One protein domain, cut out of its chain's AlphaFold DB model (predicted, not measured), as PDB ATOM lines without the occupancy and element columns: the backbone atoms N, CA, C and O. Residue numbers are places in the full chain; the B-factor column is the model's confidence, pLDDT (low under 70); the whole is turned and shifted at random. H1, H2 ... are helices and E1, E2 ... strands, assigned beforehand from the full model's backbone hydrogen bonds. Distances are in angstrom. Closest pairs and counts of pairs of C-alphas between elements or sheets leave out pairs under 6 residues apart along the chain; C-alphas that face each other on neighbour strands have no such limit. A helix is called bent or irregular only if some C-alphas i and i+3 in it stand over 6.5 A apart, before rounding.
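What this domain is: This is residues 65 to 199 of the 203 residues of the protein "Putative galactofuranosyltransferase" of Leptomonas seymouri (UniProt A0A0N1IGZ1). The long helix H4 forms the middle of a loose, elongated body: H1 crosses one side of it, H2 follows on from H1, and the bent helix H5 makes a V whose two arms reach H4 near its two ends. At one end of the long axis, away from most of the helices, lie the small hairpin of E1 and E2 and the short helix H3, and long loops join some of the parts. The printed part has 135 residues, with five named helices and two named strands in the order H1 H2 H3 H4 H5 E1 E2, and its class is mostly helix. E1 and E2 form one antiparallel sheet, order E1 - E2. The whole is loose, with a radius of gyration of the C-alphas of 18.6 A and spans of 54 by 35 by 29 A.

Where its parts are: Pass the unnamed residues 65 to 78 and find C-alpha 79 at (28.732, 81.579, 146.348), where H1 begins; it runs 18.3 A through residues 79 to 91. H2 is residues 94 to 102. After residues 103 to 125 comes H3, residues 126 to 129, neither bent nor irregular, but only just: C-alphas 126 and 129 are 6.1 A apart. From C-alpha 133 at (2.827, 79.370, 149.142), H4 runs 26.6 A through residues 133 to 151. H5, residues 164 to 184, was assigned as one helix by its hydrogen bonds but is bent, with C-alphas 171 and 174 9.3 A apart; its arms are H5a, residues 164 to 171, and H5b, residues 174 to 184. E1 is residues 189 to 192, and E2, residues 195 to 198, ends at C-alpha 198 (-7.227, 78.460, 145.575).

How they stand to each other: Helix packing is mostly crossed. Look at Gly 85 and Val 147, the closest C-alphas of H1 and H4 at 4.4 A: these helices touch at a steep tilt of 49 degrees, opposite ways. H4 touches H5a with residues 145 to 149 alone, about perpendicular at 89 degrees, closest at C-alphas 146 and 164, 5.1 A. H4 touches H5b with residues 134 to 139 alone, closest at C-alphas 135 and 183, 4.9 A. H2 touches H5b, closest at C-alphas 98 and 184, 5.0 A. H3 touches no helix; its closest C-alpha pair with E1 is Asp 127 and Tyr 189, 6.7 A. In the hairpin, N 190 and O 197 are 2.8 A apart, within hydrogen-bond range. Every O i to N i+4 pair is within range in H1, H2, H4, H5a and H5b; H3 is too short for one.

The domain as a whole: The two C-alphas farthest apart, those of Gly 69 and Gly 193, are 56.0 A apart. The printed part has no cut. The links H2 to H3 and H4 to H5 are long. The mean pLDDT of the printed part is 77.7, with residues 153 to 160 and 195 to 199 among those under 70.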
ATOM      1  N   VAL A  65      28.739  79.531 133.917       59.25
ATOM      2  CA  VAL A  65      29.936  79.537 133.066       59.25
ATOM      3  C   VAL A  65      31.069  80.268 133.786       59.25
ATOM      4  O   VAL A  65      32.203  79.791 133.793       59.25
ATOM      5  N   SER A  66      30.739  81.350 134.496       61.53
ATOM      6  CA  SER A  66      31.675  82.116 135.319       61.53
ATOM      7  C   SER A  66      32.192  81.353 136.547       61.53
ATOM      8  O   SER A  66      33.316  81.596 136.976       61.53
ATOM      9  N   VAL A  67      31.430  80.404 137.107       66.62
ATOM     10  CA  VAL A  67      31.785  79.740 138.379       66.62
ATOM     11  C   VAL A  67      32.876  78.677 138.239       66.62
ATOM     12  O   VAL A  67      33.606  78.435 139.197       66.62
ATOM     13  N   LYS A  68      33.053  78.041 137.071       67.81
ATOM     14  CA  LYS A  68      34.025  76.935 136.914       67.81
ATOM     15  C   LYS A  68      35.483  77.361 137.161       67.81
ATOM     16  O   LYS A  68      36.270  76.540 137.622       67.81
ATOM     17  N   GLY A  69      35.827  78.613 136.858       68.75
ATOM     18  CA  GLY A  69      37.149  79.202 137.115       68.75
ATOM     19  C   GLY A  69      37.170  80.203 138.274       68.75
ATOM     20  O   GLY A  69      38.199  80.825 138.517       68.75
ATOM     21  N   PHE A  70      36.044  80.391 138.964       77.38
ATOM     22  CA  PHE A  70      35.932  81.360 140.045       77.38
ATOM     23  C   PHE A  70      36.461  80.767 141.350       77.38
ATOM     24  O   PHE A  70      35.916  79.791 141.869       77.38
ATOM     25  N   VAL A  71      37.506  81.386 141.892       80.81
ATOM     26  CA  VAL A  71      37.990  81.123 143.248       80.81
ATOM     27  C   VAL A  71      37.429  82.233 144.139       80.81
ATOM     28  O   VAL A  71      37.887  83.371 144.027       80.81
ATOM     29  N   PRO A  72      36.409  81.959 144.974       82.88
ATOM     30  CA  PRO A  72      35.859  82.982 145.850       82.88
ATOM     31  C   PRO A  72      36.879  83.377 146.920       82.88
ATOM     32  O   PRO A  72      37.655  82.548 147.398       82.88
ATOM     33  N   ALA A  73      36.823  84.634 147.359       85.75
ATOM     34  CA  ALA A  73      37.431  85.006 148.632       85.75
ATOM     35  C   ALA A  73      36.766  84.210 149.781       85.75
ATOM     36  O   ALA A  73      35.605  83.817 149.634       85.75
ATOM     37  N   PRO A  74      37.441  83.979 150.923       87.31
ATOM     38  CA  PRO A  74      36.913  83.135 152.002       87.31
ATOM     39  C   PRO A  74      35.501  83.513 152.481       87.31
ATOM     40  O   PRO A  74      34.682  82.634 152.732       87.31
ATOM     41  N   GLN A  75      35.183  84.808 152.534       90.31
ATOM     42  CA  GLN A  75      33.862  85.321 152.917       90.31
ATOM     43  C   GLN A  75      32.742  85.036 151.898       90.31
ATOM     44  O   GLN A  75      31.582  85.289 152.196       90.31
ATOM     45  N   PHE A  76      33.083  84.534 150.709       87.75
ATOM     46  CA  PHE A  76      32.161  84.181 149.625       87.75
ATOM     47  C   PHE A  76      32.254  82.692 149.253       87.75
ATOM     48  O   PHE A  76      31.922  82.298 148.132       87.75
ATOM     49  N   ALA A  77      32.752  81.849 150.164       86.00
ATOM     50  CA  ALA A  77      32.913  80.412 149.927       86.00
ATOM     51  C   ALA A  77      31.584  79.689 149.618       86.00
ATOM     52  O   ALA A  77      31.580  78.633 148.983       86.00
ATOM     53  N   ASP A  78      30.456  80.270 150.019       87.06
ATOM     54  CA  ASP A  78      29.090  79.808 149.771       87.06
ATOM     55  C   ASP A  78      28.538  80.198 148.386       87.06
ATOM     56  O   ASP A  78      27.565  79.604 147.911       87.06
ATOM     57  N   VAL A  79      29.184  81.126 147.672       87.69
ATOM     58  CA  VAL A  79      28.732  81.579 146.348       87.69
ATOM     59  C   VAL A  79      28.767  80.452 145.303       87.69
ATOM     60  O   VAL A  79      27.744  80.221 144.650       87.69
ATOM     61  N   PRO A  80      29.866  79.687 145.114       86.62
ATOM     62  CA  PRO A  80      29.869  78.585 144.151       86.62
ATOM     63  C   PRO A  80      28.802  77.498 144.386       86.62
ATOM     64  O   PRO A  80      28.188  77.074 143.400       86.62
ATOM     65  N   PRO A  81      28.565  76.986 145.613       88.38
ATOM     66  CA  PRO A  81      27.485  76.029 145.843       88.38
ATOM     67  C   PRO A  81      26.102  76.664 145.675       88.38
ATOM     68  O   PRO A  81      25.229  76.012 145.101       88.38
ATOM     69  N   PHE A  82      25.910  77.934 146.056       89.69
ATOM     70  CA  PHE A  82      24.665  78.659 145.790       89.69
ATOM     71  C   PHE A  82      24.339  78.720 144.293       89.69
ATOM     72  O   PHE A  82      23.244  78.333 143.879       89.69
ATOM     73  N   VAL A  83      25.292  79.143 143.455       87.62
ATOM     74  CA  VAL A  83      25.081  79.237 142.001       87.62
ATOM     75  C   VAL A  83      24.802  77.862 141.388       87.62
ATOM     76  O   VAL A  83      23.908  77.730 140.551       87.62
ATOM     77  N   ARG A  84      25.518  76.816 141.824       86.25
ATOM     78  CA  ARG A  84      25.278  75.437 141.361       86.25
ATOM     79  C   ARG A  84      23.912  74.899 141.790       86.25
ATOM     80  O   ARG A  84      23.237  74.265 140.983       86.25
ATOM     81  N   GLY A  85      23.488  75.177 143.020       89.12
ATOM     82  CA  GLY A  85      22.168  74.795 143.518       89.12
ATOM     83  C   GLY A  85      21.043  75.502 142.764       89.12
ATOM     84  O   GLY A  85      20.121  74.851 142.278       89.12
ATOM     85  N   SER A  86      21.162  76.816 142.576       88.00
ATOM     86  CA  SER A  86      20.200  77.624 141.817       88.00
ATOM     87  C   SER A  86      20.089  77.164 140.361       88.00
ATOM     88  O   SER A  86      18.982  76.988 139.856       88.00
ATOM     89  N   LYS A  87      21.225  76.869 139.706       85.81
ATOM     90  CA  LYS A  87      21.248  76.247 138.373       85.81
ATOM     91  C   LYS A  87      20.412  74.981 138.335       85.81
ATOM     92  O   LYS A  87      19.578  74.826 137.452       85.81
ATOM     93  N   TYR A  88      20.684  74.075 139.271       87.25
ATOM     94  CA  TYR A  88      20.038  72.776 139.302       87.25
ATOM     95  C   TYR A  88      18.515  72.926 139.348       87.25
ATOM     96  O   TYR A  88      17.820  72.306 138.552       87.25
ATOM     97  N   VAL A  89      17.996  73.806 140.211       87.75
ATOM     98  CA  VAL A  89      16.554  74.085 140.307       87.75
ATOM     99  C   VAL A  89      15.983  74.623 138.989       87.75
ATOM    100  O   VAL A  89      14.917  74.179 138.567       87.75
ATOM    101  N   ILE A  90      16.690  75.541 138.321       84.38
ATOM    102  CA  ILE A  90      16.271  76.110 137.029       84.38
ATOM    103  C   ILE A  90      16.217  75.024 135.940       84.38
ATOM    104  O   ILE A  90      15.232  74.936 135.206       84.38
ATOM    105  N   GLU A  91      17.235  74.164 135.858       85.38
ATOM    106  CA  GLU A  91      17.323  73.092 134.853       85.38
ATOM    107  C   GLU A  91      16.260  72.001 135.022       85.38
ATOM    108  O   GLU A  91      15.930  71.322 134.053       85.38
ATOM    109  N   MET A  92      15.671  71.859 136.215       85.56
ATOM    110  CA  MET A  92      14.539  70.951 136.431       85.56
ATOM    111  C   MET A  92      13.251  71.415 135.732       85.56
ATOM    112  O   MET A  92      12.306  70.637 135.634       85.56
ATOM    113  N   GLN A  93      13.185  72.671 135.273       84.62
ATOM    114  CA  GLN A  93      12.052  73.248 134.537       84.62
ATOM    115  C   GLN A  93      10.682  73.151 135.240       84.62
ATOM    116  O   GLN A  93       9.640  73.319 134.604       84.62
ATOM    117  N   TYR A  94      10.641  72.967 136.565       85.00
ATOM    118  CA  TYR A  94       9.382  72.892 137.319       85.00
ATOM    119  C   TYR A  94       8.524  74.159 137.205       85.00
ATOM    120  O   TYR A  94       7.307  74.090 137.350       85.00
ATOM    121  N   SER A  95       9.124  75.321 136.935       81.56
ATOM    122  CA  SER A  95       8.376  76.550 136.625       81.56
ATOM    123  C   SER A  95       7.655  76.485 135.293       81.56
ATOM    124  O   SER A  95       6.481  76.838 135.249       81.56
ATOM    125  N   MET A  96       8.291  75.946 134.254       81.12
ATOM    126  CA  MET A  96       7.626  75.749 132.970       81.12
ATOM    127  C   MET A  96       6.488  74.733 133.100       81.12
ATOM    128  O   MET A  96       5.362  75.018 132.715       81.12
ATOM    129  N   LEU A  97       6.744  73.583 133.728       83.94
ATOM    130  CA  LEU A  97       5.719  72.551 133.920       83.94
ATOM    131  C   LEU A  97       4.520  73.056 134.739       83.94
ATOM    132  O   LEU A  97       3.377  72.768 134.395       83.94
ATOM    133  N   TYR A  98       4.770  73.854 135.781       84.44
ATOM    134  CA  TYR A  98       3.708  74.499 136.553       84.44
ATOM    135  C   TYR A  98       2.886  75.482 135.712       84.44
ATOM    136  O   TYR A  98       1.664  75.440 135.786       84.44
ATOM    137  N   ILE A  99       3.526  76.334 134.899       82.31
ATOM    138  CA  ILE A  99       2.835  77.273 133.995       82.31
ATOM    139  C   ILE A  99       1.892  76.514 133.057       82.31
ATOM    140  O   ILE A  99       0.722  76.876 132.936       82.31
ATOM    141  N   LEU A 100       2.388  75.442 132.432       80.69
ATOM    142  CA  LEU A 100       1.600  74.629 131.505       80.69
ATOM    143  C   LEU A 100       0.408  73.971 132.197       80.69
ATOM    144  O   LEU A 100      -0.689  73.967 131.648       80.69
ATOM    145  N   SER A 101       0.617  73.459 133.412       81.69
ATOM    146  CA  SER A 101      -0.429  72.850 134.234       81.69
ATOM    147  C   SER A 101      -1.482  73.877 134.676       81.69
ATOM    148  O   SER A 101      -2.667  73.696 134.400       81.69
ATOM    149  N   LYS A 102      -1.056  75.001 135.276       81.56
ATOM    150  CA  LYS A 102      -1.931  76.070 135.798       81.56
ATOM    151  C   LYS A 102      -2.875  76.608 134.728       81.56
ATOM    152  O   LYS A 102      -4.065  76.767 134.978       81.56
ATOM    153  N   TYR A 103      -2.342  76.882 133.541       80.69
ATOM    154  CA  TYR A 103      -3.103  77.512 132.464       80.69
ATOM    155  C   TYR A 103      -3.625  76.520 131.421       80.69
ATOM    156  O   TYR A 103      -4.179  76.944 130.408       80.69
ATOM    157  N   ASN A 104      -3.470  75.214 131.667       79.69
ATOM    158  CA  ASN A 104      -3.837  74.145 130.740       79.69
ATOM    159  C   ASN A 104      -3.315  74.406 129.310       79.69
ATOM    160  O   ASN A 104      -4.055  74.332 128.328       79.69
ATOM    161  N   LEU A 105      -2.033  74.768 129.201       79.06
ATOM    162  CA  LEU A 105      -1.388  75.060 127.922       79.06
ATOM    163  C   LEU A 105      -0.836  73.771 127.319       79.06
ATOM    164  O   LEU A 105       0.044  73.118 127.885       79.06
ATOM    165  N   HIS A 106      -1.323  73.424 126.134       75.12
ATOM    166  CA  HIS A 106      -0.821  72.291 125.368       75.12
ATOM    167  C   HIS A 106       0.332  72.754 124.459       75.12
ATOM    168  O   HIS A 106       0.179  73.708 123.708       75.12
ATOM    169  N   GLY A 107       1.489  72.076 124.500       71.06
ATOM    170  CA  GLY A 107       2.552  72.273 123.498       71.06
ATOM    171  C   GLY A 107       3.670  73.275 123.824       71.06
ATOM    172  O   GLY A 107       4.365  73.695 122.909       71.06
ATOM    173  N   TYR A 108       3.903  73.620 125.097       69.38
ATOM    174  CA  TYR A 108       5.046  74.456 125.535       69.38
ATOM    175  C   TYR A 108       5.107  75.883 124.952       69.38
ATOM    176  O   TYR A 108       6.151  76.528 125.031       69.38
ATOM    177  N   GLN A 109       4.013  76.403 124.396       73.75
ATOM    178  CA  GLN A 109       3.960  77.751 123.829       73.75
ATOM    179  C   GLN A 109       2.807  78.548 124.437       73.75
ATOM    180  O   GLN A 109       1.728  78.009 124.683       73.75
ATOM    181  N   PHE A 110       3.053  79.836 124.686       76.75
ATOM    182  CA  PHE A 110       1.986  80.787 124.975       76.75
ATOM    183  C   PHE A 110       1.175  81.006 123.693       76.75
ATOM    184  O   PHE A 110       1.796  81.283 122.665       76.75
ATOM    185  N   PRO A 111      -0.165  80.884 123.735       80.25
ATOM    186  CA  PRO A 111      -1.022  81.178 122.587       80.25
ATOM    187  C   PRO A 111      -0.762  82.574 122.006       80.25
ATOM    188  O   PRO A 111      -0.500  82.703 120.812       80.25
ATOM    189  N   ASP A 112      -0.654  83.587 122.873       80.44
ATOM    190  CA  ASP A 112      -0.120  84.897 122.509       80.44
ATOM    191  C   ASP A 112       1.347  84.988 122.940       80.44
ATOM    192  O   ASP A 112       1.689  85.447 124.034       80.44
ATOM    193  N   SER A 113       2.243  84.527 122.069       75.75
ATOM    194  CA  SER A 113       3.684  84.566 122.321       75.75
ATOM    195  C   SER A 113       4.249  85.988 122.374       75.75
ATOM    196  O   SER A 113       5.257  86.214 123.041       75.75
ATOM    197  N   ALA A 114       3.617  86.944 121.684       74.31
ATOM    198  CA  ALA A 114       4.095  88.320 121.590       74.31
ATOM    199  C   ALA A 114       3.899  89.083 122.906       74.31
ATOM    200  O   ALA A 114       4.733  89.927 123.248       74.31
ATOM    201  N   ASN A 115       2.823  88.767 123.630       73.44
ATOM    202  CA  ASN A 115       2.496  89.343 124.932       73.44
ATOM    203  C   ASN A 115       2.718  88.365 126.100       73.44
ATOM    204  O   ASN A 115       2.520  88.741 127.252       73.44
ATOM    205  N   LYS A 116       3.154  87.128 125.821       74.94
ATOM    206  CA  LYS A 116       3.273  86.019 126.786       74.94
ATOM    207  C   LYS A 116       1.974  85.762 127.563       74.94
ATOM    208  O   LYS A 116       2.001  85.507 128.767       74.94
ATOM    209  N   GLU A 117       0.829  85.845 126.890       78.75
ATOM    210  CA  GLU A 117      -0.467  85.597 127.525       78.75
ATOM    211  C   GLU A 117      -0.900  84.127 127.329       78.75
ATOM    212  O   GLU A 117      -0.702  83.545 126.257       78.75
ATOM    213  N   PRO A 118      -1.493  83.487 128.354       78.06
ATOM    214  CA  PRO A 118      -1.888  82.077 128.305       78.06
ATOM    215  C   PRO A 118      -3.183  81.856 127.514       78.06
ATOM    216  O   PRO A 118      -3.577  80.719 127.260       78.06
ATOM    217  N   HIS A 119      -3.888  82.929 127.161       77.00
ATOM    218  CA  HIS A 119      -5.178  82.882 126.492       77.00
ATOM    219  C   HIS A 119      -5.260  84.008 125.458       77.00
ATOM    220  O   HIS A 119      -5.058  85.167 125.809       77.00
ATOM    221  N   ASP A 120      -5.612  83.677 124.215       72.06
ATOM    222  CA  ASP A 120      -5.676  84.649 123.116       72.06
ATOM    223  C   ASP A 120      -6.645  85.798 123.394       72.06
ATOM    224  O   ASP A 120      -7.824  85.580 123.695       72.06
ATOM    225  N   GLY A 121      -6.155  87.031 123.235       63.78
ATOM    226  CA  GLY A 121      -6.966  88.247 123.300       63.78
ATOM    227  C   GLY A 121      -7.651  88.475 124.651       63.78
ATOM    228  O   GLY A 121      -8.592  89.269 124.732       63.78
ATOM    229  N   ARG A 122      -7.223  87.772 125.707       59.78
ATOM    230  CA  ARG A 122      -7.800  87.888 127.047       59.78
ATOM    231  C   ARG A 122      -6.869  88.662 127.954       59.78
ATOM    232  O   ARG A 122      -5.663  88.504 127.945       59.78
ATOM    233  N   HIS A 123      -7.473  89.491 128.790       68.12
ATOM    234  CA  HIS A 123      -6.756  90.234 129.808       68.12
ATOM    235  C   HIS A 123      -5.919  89.318 130.722       68.12
ATOM    236  O   HIS A 123      -6.324  88.182 130.973       68.12
ATOM    237  N   LEU A 124      -4.798  89.847 131.233       74.69
ATOM    238  CA  LEU A 124      -3.935  89.208 132.228       74.69
ATOM    239  C   LEU A 124      -4.799  88.510 133.298       74.69
ATOM    240  O   LEU A 124      -5.623  89.184 133.933       74.69
ATOM    241  N   PRO A 125      -4.697  87.180 133.460       77.06
ATOM    242  CA  PRO A 125      -5.638  86.470 134.307       77.06
ATOM    243  C   PRO A 125      -5.380  86.846 135.769       77.06
ATOM    244  O   PRO A 125      -4.241  86.889 136.213       77.06
ATOM    245  N   LEU A 126      -6.434  87.170 136.525       78.38
ATOM    246  CA  LEU A 126      -6.299  87.729 137.884       78.38
ATOM    247  C   LEU A 126      -5.562  86.801 138.857       78.38
ATOM    248  O   LEU A 126      -5.021  87.258 139.861       78.38
ATOM    249  N   ASP A 127      -5.544  85.503 138.572       78.06
ATOM    250  CA  ASP A 127      -4.827  84.523 139.371       78.06
ATOM    251  C   ASP A 127      -3.304  84.577 139.195       78.06
ATOM    252  O   ASP A 127      -2.603  83.867 139.920       78.06
ATOM    253  N   VAL A 128      -2.772  85.429 138.303       82.19
ATOM    254  CA  VAL A 128      -1.337  85.748 138.289       82.19
ATOM    255  C   VAL A 128      -0.909  86.430 139.581       82.19
ATOM    256  O   VAL A 128       0.218  86.255 139.995       82.19
ATOM    257  N   TYR A 129      -1.780  87.170 140.264       82.62
ATOM    258  CA  TYR A 129      -1.406  87.884 141.492       82.62
ATOM    259  C   TYR A 129      -1.583  87.036 142.755       82.62
ATOM    260  O   TYR A 129      -1.569  87.556 143.870       82.62
ATOM    261  N   VAL A 130      -1.819  85.728 142.600       79.38
ATOM    262  CA  VAL A 130      -2.035  84.832 143.733       79.38
ATOM    263  C   VAL A 130      -0.862  83.884 143.901       79.38
ATOM    264  O   VAL A 130      -0.669  82.932 143.140       79.38
ATOM    265  N   LEU A 131      -0.119  84.119 144.978       78.50
ATOM    266  CA  LEU A 131       1.035  83.327 145.365       78.50
ATOM    267  C   LEU A 131       0.633  81.903 145.773       78.50
ATOM    268  O   LEU A 131      -0.201  81.703 146.658       78.50
ATOM    269  N   ASN A 132       1.268  80.895 145.170       80.81
ATOM    270  CA  ASN A 132       1.188  79.521 145.666       80.81
ATOM    271  C   ASN A 132       2.293  79.283 146.710       80.81
ATOM    272  O   ASN A 132       3.416  78.890 146.387       80.81
ATOM    273  N   GLU A 133       1.951  79.532 147.975       81.81
ATOM    274  CA  GLU A 133       2.827  79.370 149.142       81.81
ATOM    275  C   GLU A 133       3.435  77.965 149.256       81.81
ATOM    276  O   GLU A 133       4.620  77.811 149.554       81.81
ATOM    277  N   GLU A 134       2.649  76.918 148.991       82.62
ATOM    278  CA  GLU A 134       3.134  75.537 149.083       82.62
ATOM    279  C   GLU A 134       4.186  75.240 148.015       82.62
ATOM    280  O   GLU A 134       5.228  74.648 148.313       82.62
ATOM    281  N   ARG A 135       3.954  75.707 146.782       85.44
ATOM    282  CA  ARG A 135       4.923  75.586 145.691       85.44
ATOM    283  C   ARG A 135       6.195  76.376 145.980       85.44
ATOM    284  O   ARG A 135       7.287  75.857 145.755       85.44
ATOM    285  N   ASN A 136       6.081  77.597 146.501       84.19
ATOM    286  CA  ASN A 136       7.247  78.409 146.858       84.19
ATOM    287  C   ASN A 136       8.097  77.750 147.941       84.19
ATOM    288  O   ASN A 136       9.315  77.662 147.787       84.19
ATOM    289  N   ARG A 137       7.466  77.212 148.990       85.69
ATOM    290  CA  ARG A 137       8.171  76.433 150.019       85.69
ATOM    291  C   ARG A 137       8.866  75.216 149.420       85.69
ATOM    292  O   ARG A 137      10.013  74.947 149.763       85.69
ATOM    293  N   ALA A 138       8.212  74.511 148.497       86.44
ATOM    294  CA  ALA A 138       8.830  73.382 147.816       86.44
ATOM    295  C   ALA A 138      10.050  73.813 146.976       86.44
ATOM    296  O   ALA A 138      11.113  73.217 147.075       86.44
ATOM    297  N   ILE A 139       9.976  74.901 146.210       87.06
ATOM    298  CA  ILE A 139      11.144  75.400 145.460       87.06
ATOM    299  C   ILE A 139      12.289  75.784 146.399       87.06
ATOM    300  O   ILE A 139      13.437  75.409 146.151       87.06
ATOM    301  N   PHE A 140      11.975  76.490 147.486       88.44
ATOM    302  CA  PHE A 140      12.964  76.934 148.461       88.44
ATOM    303  C   PHE A 140      13.705  75.756 149.101       88.44
ATOM    304  O   PHE A 140      14.933  75.731 149.145       88.44
ATOM    305  N   GLU A 141      12.977  74.730 149.531       88.19
ATOM    306  CA  GLU A 141      13.577  73.518 150.087       88.19
ATOM    307  C   GLU A 141      14.417  72.750 149.054       88.19
ATOM    308  O   GLU A 141      15.445  72.169 149.410       88.19
ATOM    309  N   LEU A 142      14.048  72.772 147.766       88.06
ATOM    310  CA  LEU A 142      14.826  72.113 146.714       88.06
ATOM    311  C   LEU A 142      16.139  72.853 146.499       88.06
ATOM    312  O   LEU A 142      17.187  72.225 146.357       88.06
ATOM    313  N   GLN A 143      16.080  74.184 146.492       90.50
ATOM    314  CA  GLN A 143      17.258  75.028 146.411       90.50
ATOM    315  C   GLN A 143      18.154  74.794 147.624       90.50
ATOM    316  O   GLN A 143      19.339  74.530 147.446       90.50
ATOM    317  N   ARG A 144      17.598  74.780 148.841       90.44
ATOM    318  CA  ARG A 144      18.340  74.493 150.075       90.44
ATOM    319  C   ARG A 144      19.040  73.136 150.014       90.44
ATOM    320  O   ARG A 144      20.230  73.050 150.312       90.44
ATOM    321  N   LEU A 145      18.335  72.094 149.573       88.31
ATOM    322  CA  LEU A 145      18.898  70.760 149.360       88.31
ATOM    323  C   LEU A 145      20.021  70.773 148.316       88.31
ATOM    324  O   LEU A 145      21.060  70.153 148.525       88.31
ATOM    325  N   ALA A 146      19.816  71.452 147.187       89.62
ATOM    326  CA  ALA A 146      20.794  71.514 146.112       89.62
ATOM    327  C   ALA A 146      22.056  72.273 146.541       89.62
ATOM    328  O   ALA A 146      23.161  71.790 146.312       89.62
ATOM    329  N   VAL A 147      21.908  73.414 147.220       90.62
ATOM    330  CA  VAL A 147      23.032  74.170 147.789       90.62
ATOM    331  C   VAL A 147      23.782  73.321 148.805       90.62
ATOM    332  O   VAL A 147      25.002  73.220 148.709       90.62
ATOM    333  N   TRP A 148      23.067  72.648 149.711       87.75
ATOM    334  CA  TRP A 148      23.680  71.727 150.666       87.75
ATOM    335  C   TRP A 148      24.488  70.636 149.946       87.75
ATOM    336  O   TRP A 148      25.682  70.496 150.200       87.75
ATOM    337  N   TYR A 149      23.887  69.955 148.968       86.88
ATOM    338  CA  TYR A 149      24.535  68.903 148.178       86.88
ATOM    339  C   TYR A 149      25.819  69.382 147.481       86.88
ATOM    340  O   TYR A 149      26.803  68.649 147.419       86.88
ATOM    341  N   TYR A 150      25.833  70.613 146.960       86.44
ATOM    342  CA  TYR A 150      27.022  71.191 146.323       86.44
ATOM    343  C   TYR A 150      28.023  71.809 147.311       86.44
ATOM    344  O   TYR A 150      29.131  72.146 146.893       86.44
ATOM    345  N   SER A 151      27.641  71.973 148.581       85.62
ATOM    346  CA  SER A 151      28.491  72.494 149.660       85.62
ATOM    347  C   SER A 151      29.247  71.398 150.418       85.62
ATOM    348  O   SER A 151      30.329  71.660 150.935       85.62
ATOM    349  N   THR A 152      28.710  70.177 150.480       73.44
ATOM    350  CA  THR A 152      29.346  69.066 151.197       73.44
ATOM    351  C   THR A 152      30.513  68.469 150.419       73.44
ATOM    352  O   THR A 152      30.427  68.277 149.204       73.44
ATOM    353  N   ASP A 153      31.581  68.108 151.134       60.06
ATOM    354  CA  ASP A 153      32.678  67.326 150.569       60.06
ATOM    355  C   ASP A 153      32.172  65.944 150.105       60.06
ATOM    356  O   ASP A 153      31.171  65.417 150.603       60.06
ATOM    357  N   LYS A 154      32.857  65.338 149.129       56.81
ATOM    358  CA  LYS A 154      32.400  64.150 148.375       56.81
ATOM    359  C   LYS A 154      32.070  62.923 149.244       56.81
ATOM    360  O   LYS A 154      31.456  61.986 148.737       56.81
ATOM    361  N   ALA A 155      32.454  62.919 150.522       50.22
ATOM    362  CA  ALA A 155      32.193  61.845 151.476       50.22
ATOM    363  C   ALA A 155      30.696  61.648 151.803       50.22
ATOM    364  O   ALA A 155      30.264  60.506 151.906       50.22
ATOM    365  N   ASP A 156      29.872  62.703 151.865       52.16
ATOM    366  CA  ASP A 156      28.406  62.554 152.033       52.16
ATOM    367  C   ASP A 156      27.675  62.327 150.695       52.16
ATOM    368  O   ASP A 156      26.602  61.714 150.647       52.16
ATOM    369  N   ALA A 157      28.297  62.735 149.582       54.12
ATOM    370  CA  ALA A 157      27.895  62.348 148.228       54.12
ATOM    371  C   ALA A 157      28.234  60.872 147.902       54.12
ATOM    372  O   ALA A 157      27.819  60.358 146.859       54.12
ATOM    373  N   ALA A 158      28.937  60.162 148.799       52.91
ATOM    374  CA  ALA A 158      29.401  58.784 148.618       52.91
ATOM    375  C   ALA A 158      28.282  57.726 148.572       52.91
ATOM    376  O   ALA A 158      28.553  56.568 148.267       52.91
ATOM    377  N   LEU A 159      27.014  58.107 148.766       61.03
ATOM    378  CA  LEU A 159      25.860  57.236 148.503       61.03
ATOM    379  C   LEU A 159      25.640  56.934 147.001       61.03
ATOM    380  O   LEU A 159      24.630  56.339 146.635       61.03
ATOM    381  N   GLY A 160      26.538  57.369 146.109       64.44
ATOM    382  CA  GLY A 160      26.423  57.149 144.661       64.44
ATOM    383  C   GLY A 160      25.341  58.002 143.988       64.44
ATOM    384  O   GLY A 160      25.025  57.797 142.813       64.44
ATOM    385  N   ALA A 161      24.770  58.970 144.713       71.19
ATOM    386  CA  ALA A 161      23.801  59.917 144.182       71.19
ATOM    387  C   ALA A 161      24.460  60.812 143.123       71.19
ATOM    388  O   ALA A 161      25.491  61.428 143.370       71.19
ATOM    389  N   ARG A 162      23.848  60.904 141.936       81.81
ATOM    390  CA  ARG A 162      24.359  61.722 140.819       81.81
ATOM    391  C   ARG A 162      23.740  63.126 140.751       81.81
ATOM    392  O   ARG A 162      24.096  63.902 139.870       81.81
ATOM    393  N   SER A 163      22.797  63.444 141.641       85.44
ATOM    394  CA  SER A 163      22.091  64.731 141.687       85.44
ATOM    395  C   SER A 163      21.478  64.999 143.071       85.44
ATOM    396  O   SER A 163      21.243  64.042 143.817       85.44
ATOM    397  N   PRO A 164      21.136  66.265 143.396       86.94
ATOM    398  CA  PRO A 164      20.402  66.602 144.618       86.94
ATOM    399  C   PRO A 164      19.111  65.792 144.804       86.94
ATOM    400  O   PRO A 164      18.855  65.266 145.884       86.94
ATOM    401  N   LEU A 165      18.317  65.610 143.742       85.44
ATOM    402  CA  LEU A 165      17.078  64.830 143.813       85.44
ATOM    403  C   LEU A 165      17.342  63.333 144.046       85.44
ATOM    404  O   LEU A 165      16.622  62.698 144.815       85.44
ATOM    405  N   ALA A 166      18.384  62.767 143.423       84.00
ATOM    406  CA  ALA A 166      18.785  61.381 143.671       84.00
ATOM    407  C   ALA A 166      19.229  61.185 145.128       84.00
ATOM    408  O   ALA A 166      18.848  60.201 145.757       84.00
ATOM    409  N   TYR A 167      19.962  62.154 145.683       83.81
ATOM    410  CA  TYR A 167      20.349  62.157 147.090       83.81
ATOM    411  C   TYR A 167      19.122  62.194 148.016       83.81
ATOM    412  O   TYR A 167      18.986  61.336 148.890       83.81
ATOM    413  N   ALA A 168      18.178  63.114 147.782       82.06
ATOM    414  CA  ALA A 168      16.925  63.164 148.543       82.06
ATOM    415  C   ALA A 168      16.135  61.857 148.449       82.06
ATOM    416  O   ALA A 168      15.598  61.394 149.454       82.06
ATOM    417  N   ARG A 169      16.092  61.229 147.270       83.62
ATOM    418  CA  ARG A 169      15.385  59.959 147.070       83.62
ATOM    419  C   ARG A 169      15.970  58.829 147.914       83.62
ATOM    420  O   ARG A 169      15.205  58.060 148.483       83.62
ATOM    421  N   LEU A 170      17.299  58.744 148.007       81.31
ATOM    422  CA  LEU A 170      17.985  57.728 148.812       81.31
ATOM    423  C   LEU A 170      17.776  57.933 150.318       81.31
ATOM    424  O   LEU A 170      17.743  56.962 151.064       81.31
ATOM    425  N   ARG A 171      17.618  59.184 150.768       78.69
ATOM    426  CA  ARG A 171      17.408  59.515 152.186       78.69
ATOM    427  C   ARG A 171      15.940  59.444 152.615       78.69
ATOM    428  O   ARG A 171      15.664  59.017 153.731       78.69
ATOM    429  N   ASN A 172      15.009  59.898 151.773       78.56
ATOM    430  CA  ASN A 172      13.581  59.974 152.088       78.56
ATOM    431  C   ASN A 172      12.712  60.074 150.812       78.56
ATOM    432  O   ASN A 172      12.244  61.149 150.424       78.56
ATOM    433  N   ALA A 173      12.472  58.937 150.151       75.81
ATOM    434  CA  ALA A 173      11.681  58.872 148.917       75.81
ATOM    435  C   ALA A 173      10.225  59.358 149.082       75.81
ATOM    436  O   ALA A 173       9.674  59.979 148.172       75.81
ATOM    437  N   THR A 174       9.607  59.118 150.243       77.19
ATOM    438  CA  THR A 174       8.222  59.528 150.528       77.19
ATOM    439  C   THR A 174       8.090  61.046 150.630       77.19
ATOM    440  O   THR A 174       7.129  61.619 150.113       77.19
ATOM    441  N   PHE A 175       9.068  61.709 151.255       70.75
ATOM    442  CA  PHE A 175       9.147  63.169 151.279       70.75
ATOM    443  C   PHE A 175       9.249  63.725 149.857       70.75
ATOM    444  O   PHE A 175       8.472  64.600 149.486       70.75
ATOM    445  N   LEU A 176      10.122  63.142 149.030       72.12
ATOM    446  CA  LEU A 176      10.345  63.586 147.657       72.12
ATOM    447  C   LEU A 176       9.092  63.493 146.772       72.12
ATOM    448  O   LEU A 176       8.833  64.400 145.984       72.12
ATOM    449  N   HIS A 177       8.301  62.426 146.901       74.25
ATOM    450  CA  HIS A 177       7.077  62.264 146.111       74.25
ATOM    451  C   HIS A 177       6.049  63.363 146.415       74.25
ATOM    452  O   HIS A 177       5.540  64.011 145.501       74.25
ATOM    453  N   LYS A 178       5.782  63.622 147.703       74.19
ATOM    454  CA  LYS A 178       4.875  64.706 148.126       74.19
ATOM    455  C   LYS A 178       5.385  66.066 147.658       74.19
ATOM    456  O   LYS A 178       4.616  66.914 147.222       74.19
ATOM    457  N   PHE A 179       6.693  66.241 147.719       75.12
ATOM    458  CA  PHE A 179       7.379  67.472 147.389       75.12
ATOM    459  C   PHE A 179       7.340  67.832 145.897       75.12
ATOM    460  O   PHE A 179       6.992  68.954 145.539       75.12
ATOM    461  N   VAL A 180       7.647  66.872 145.017       76.88
ATOM    462  CA  VAL A 180       7.561  67.065 143.559       76.88
ATOM    463  C   VAL A 180       6.119  67.313 143.127       76.88
ATOM    464  O   VAL A 180       5.889  68.194 142.302       76.88
ATOM    465  N   GLY A 181       5.152  66.624 143.745       78.06
ATOM    466  CA  GLY A 181       3.730  66.893 143.528       78.06
ATOM    467  C   GLY A 181       3.376  68.363 143.763       78.06
ATOM    468  O   GLY A 181       2.813  69.001 142.883       78.06
ATOM    469  N   LYS A 182       3.808  68.947 144.890       80.19
ATOM    470  CA  LYS A 182       3.553  70.363 145.215       80.19
ATOM    471  C   LYS A 182       4.236  71.365 144.279       80.19
ATOM    472  O   LYS A 182       3.722  72.462 144.096       80.19
ATOM    473  N   MET A 183       5.366  71.012 143.660       80.19
ATOM    474  CA  MET A 183       6.020  71.885 142.671       80.19
ATOM    475  C   MET A 183       5.274  71.951 141.332       80.19
ATOM    476  O   MET A 183       5.394  72.950 140.617       80.19
ATOM    477  N   LEU A 184       4.539  70.885 141.003       77.44
ATOM    478  CA  LEU A 184       3.826  70.697 139.737       77.44
ATOM    479  C   LEU A 184       2.319  70.961 139.834       77.44
ATOM    480  O   LEU A 184       1.657  71.063 138.801       77.44
ATOM    481  N   ASP A 185       1.787  71.064 141.051       74.88
ATOM    482  CA  ASP A 185       0.371  71.282 141.331       74.88
ATOM    483  C   ASP A 185      -0.094  72.644 140.792       74.88
ATOM    484  O   ASP A 185       0.073  73.688 141.430       74.88
ATOM    485  N   GLY A 186      -0.638  72.626 139.573       65.50
ATOM    486  CA  GLY A 186      -1.227  73.757 138.865       65.50
ATOM    487  C   GLY A 186      -2.585  74.099 139.453       65.50
ATOM    488  O   GLY A 186      -3.616  73.876 138.822       65.50
ATOM    489  N   ALA A 187      -2.589  74.580 140.694       67.56
ATOM    490  CA  ALA A 187      -3.816  74.904 141.394       67.56
ATOM    491  C   ALA A 187      -4.683  75.866 140.564       67.56
ATOM    492  O   ALA A 187      -4.213  76.896 140.077       67.56
ATOM    493  N   SER A 188      -5.953  75.507 140.407       64.19
ATOM    494  CA  SER A 188      -6.957  76.338 139.744       64.19
ATOM    495  C   SER A 188      -7.606  77.253 140.773       64.19
ATOM    496  O   SER A 188      -7.745  76.882 141.932       64.19
ATOM    497  N   TYR A 189      -8.017  78.455 140.383       70.69
ATOM    498  CA  TYR A 189      -8.623  79.415 141.303       70.69
ATOM    499  C   TYR A 189     -10.136  79.512 141.071       70.69
ATOM    500  O   TYR A 189     -10.665  79.125 140.025       70.69
ATOM    501  N   TYR A 190     -10.874  79.984 142.070       62.50
ATOM    502  CA  TYR A 190     -12.287  80.326 141.942       62.50
ATOM    503  C   TYR A 190     -12.586  81.634 142.664       62.50
ATOM    504  O   TYR A 190     -11.856  82.053 143.560       62.50
ATOM    505  N   ARG A 191     -13.664  82.296 142.250       59.44
ATOM    506  CA  ARG A 191     -14.142  83.510 142.901       59.44
ATOM    507  C   ARG A 191     -15.069  83.136 144.059       59.44
ATOM    508  O   ARG A 191     -16.041  82.419 143.848       59.44
ATOM    509  N   ASP A 192     -14.770  83.652 145.244       67.06
ATOM    510  CA  ASP A 192     -15.549  83.527 146.480       67.06
ATOM    511  C   ASP A 192     -15.901  84.942 146.967       67.06
ATOM    512  O   ASP A 192     -15.098  85.636 147.597       67.06
ATOM    513  N   GLY A 193     -17.068  85.436 146.546       77.56
ATOM    514  CA  GLY A 193     -17.451  86.838 146.724       77.56
ATOM    515  C   GLY A 193     -16.467  87.806 146.046       77.56
ATOM    516  O   GLY A 193     -16.343  87.834 144.815       77.56
ATOM    517  N   ASN A 194     -15.773  88.610 146.858       71.12
ATOM    518  CA  ASN A 194     -14.738  89.556 146.417       71.12
ATOM    519  C   ASN A 194     -13.309  88.989 146.506       71.12
ATOM    520  O   ASN A 194     -12.364  89.690 146.157       71.12
ATOM    521  N   ALA A 195     -13.138  87.748 146.968       58.97
ATOM    522  CA  ALA A 195     -11.839  87.094 147.071       58.97
ATOM    523  C   ALA A 195     -11.623  86.099 145.923       58.97
ATOM    524  O   ALA A 195     -12.551  85.415 145.484       58.97
ATOM    525  N   LEU A 196     -10.377  85.980 145.461       65.12
ATOM    526  CA  LEU A 196      -9.937  84.855 144.640       65.12
ATOM    527  C   LEU A 196      -9.368  83.778 145.575       65.12
ATOM    528  O   LEU A 196      -8.503  84.064 146.402       65.12
ATOM    529  N   ARG A 197      -9.877  82.549 145.489       66.12
ATOM    530  CA  ARG A 197      -9.492  81.422 146.348       66.12
ATOM    531  C   ARG A 197      -8.828  80.329 145.525       66.12
ATOM    532  O   ARG A 197      -9.246  80.050 144.403       66.12
ATOM    533  N   LEU A 198      -7.826  79.680 146.109       67.19
ATOM    534  CA  LEU A 198      -7.227  78.460 145.575       67.19
ATOM    535  C   LEU A 198      -8.268  77.332 145.631       67.19
ATOM    536  O   LEU A 198      -8.840  77.084 146.696       67.19
ATOM    537  N   ARG A 199      -8.520  76.630 144.525       64.69
ATOM    538  CA  ARG A 199      -9.186  75.325 144.592       64.69
ATOM    539  C   ARG A 199      -8.190  74.362 145.234       64.69
ATOM    540  O   ARG A 199      -7.055  74.290 144.760       64.69
TER     541      ARG A 199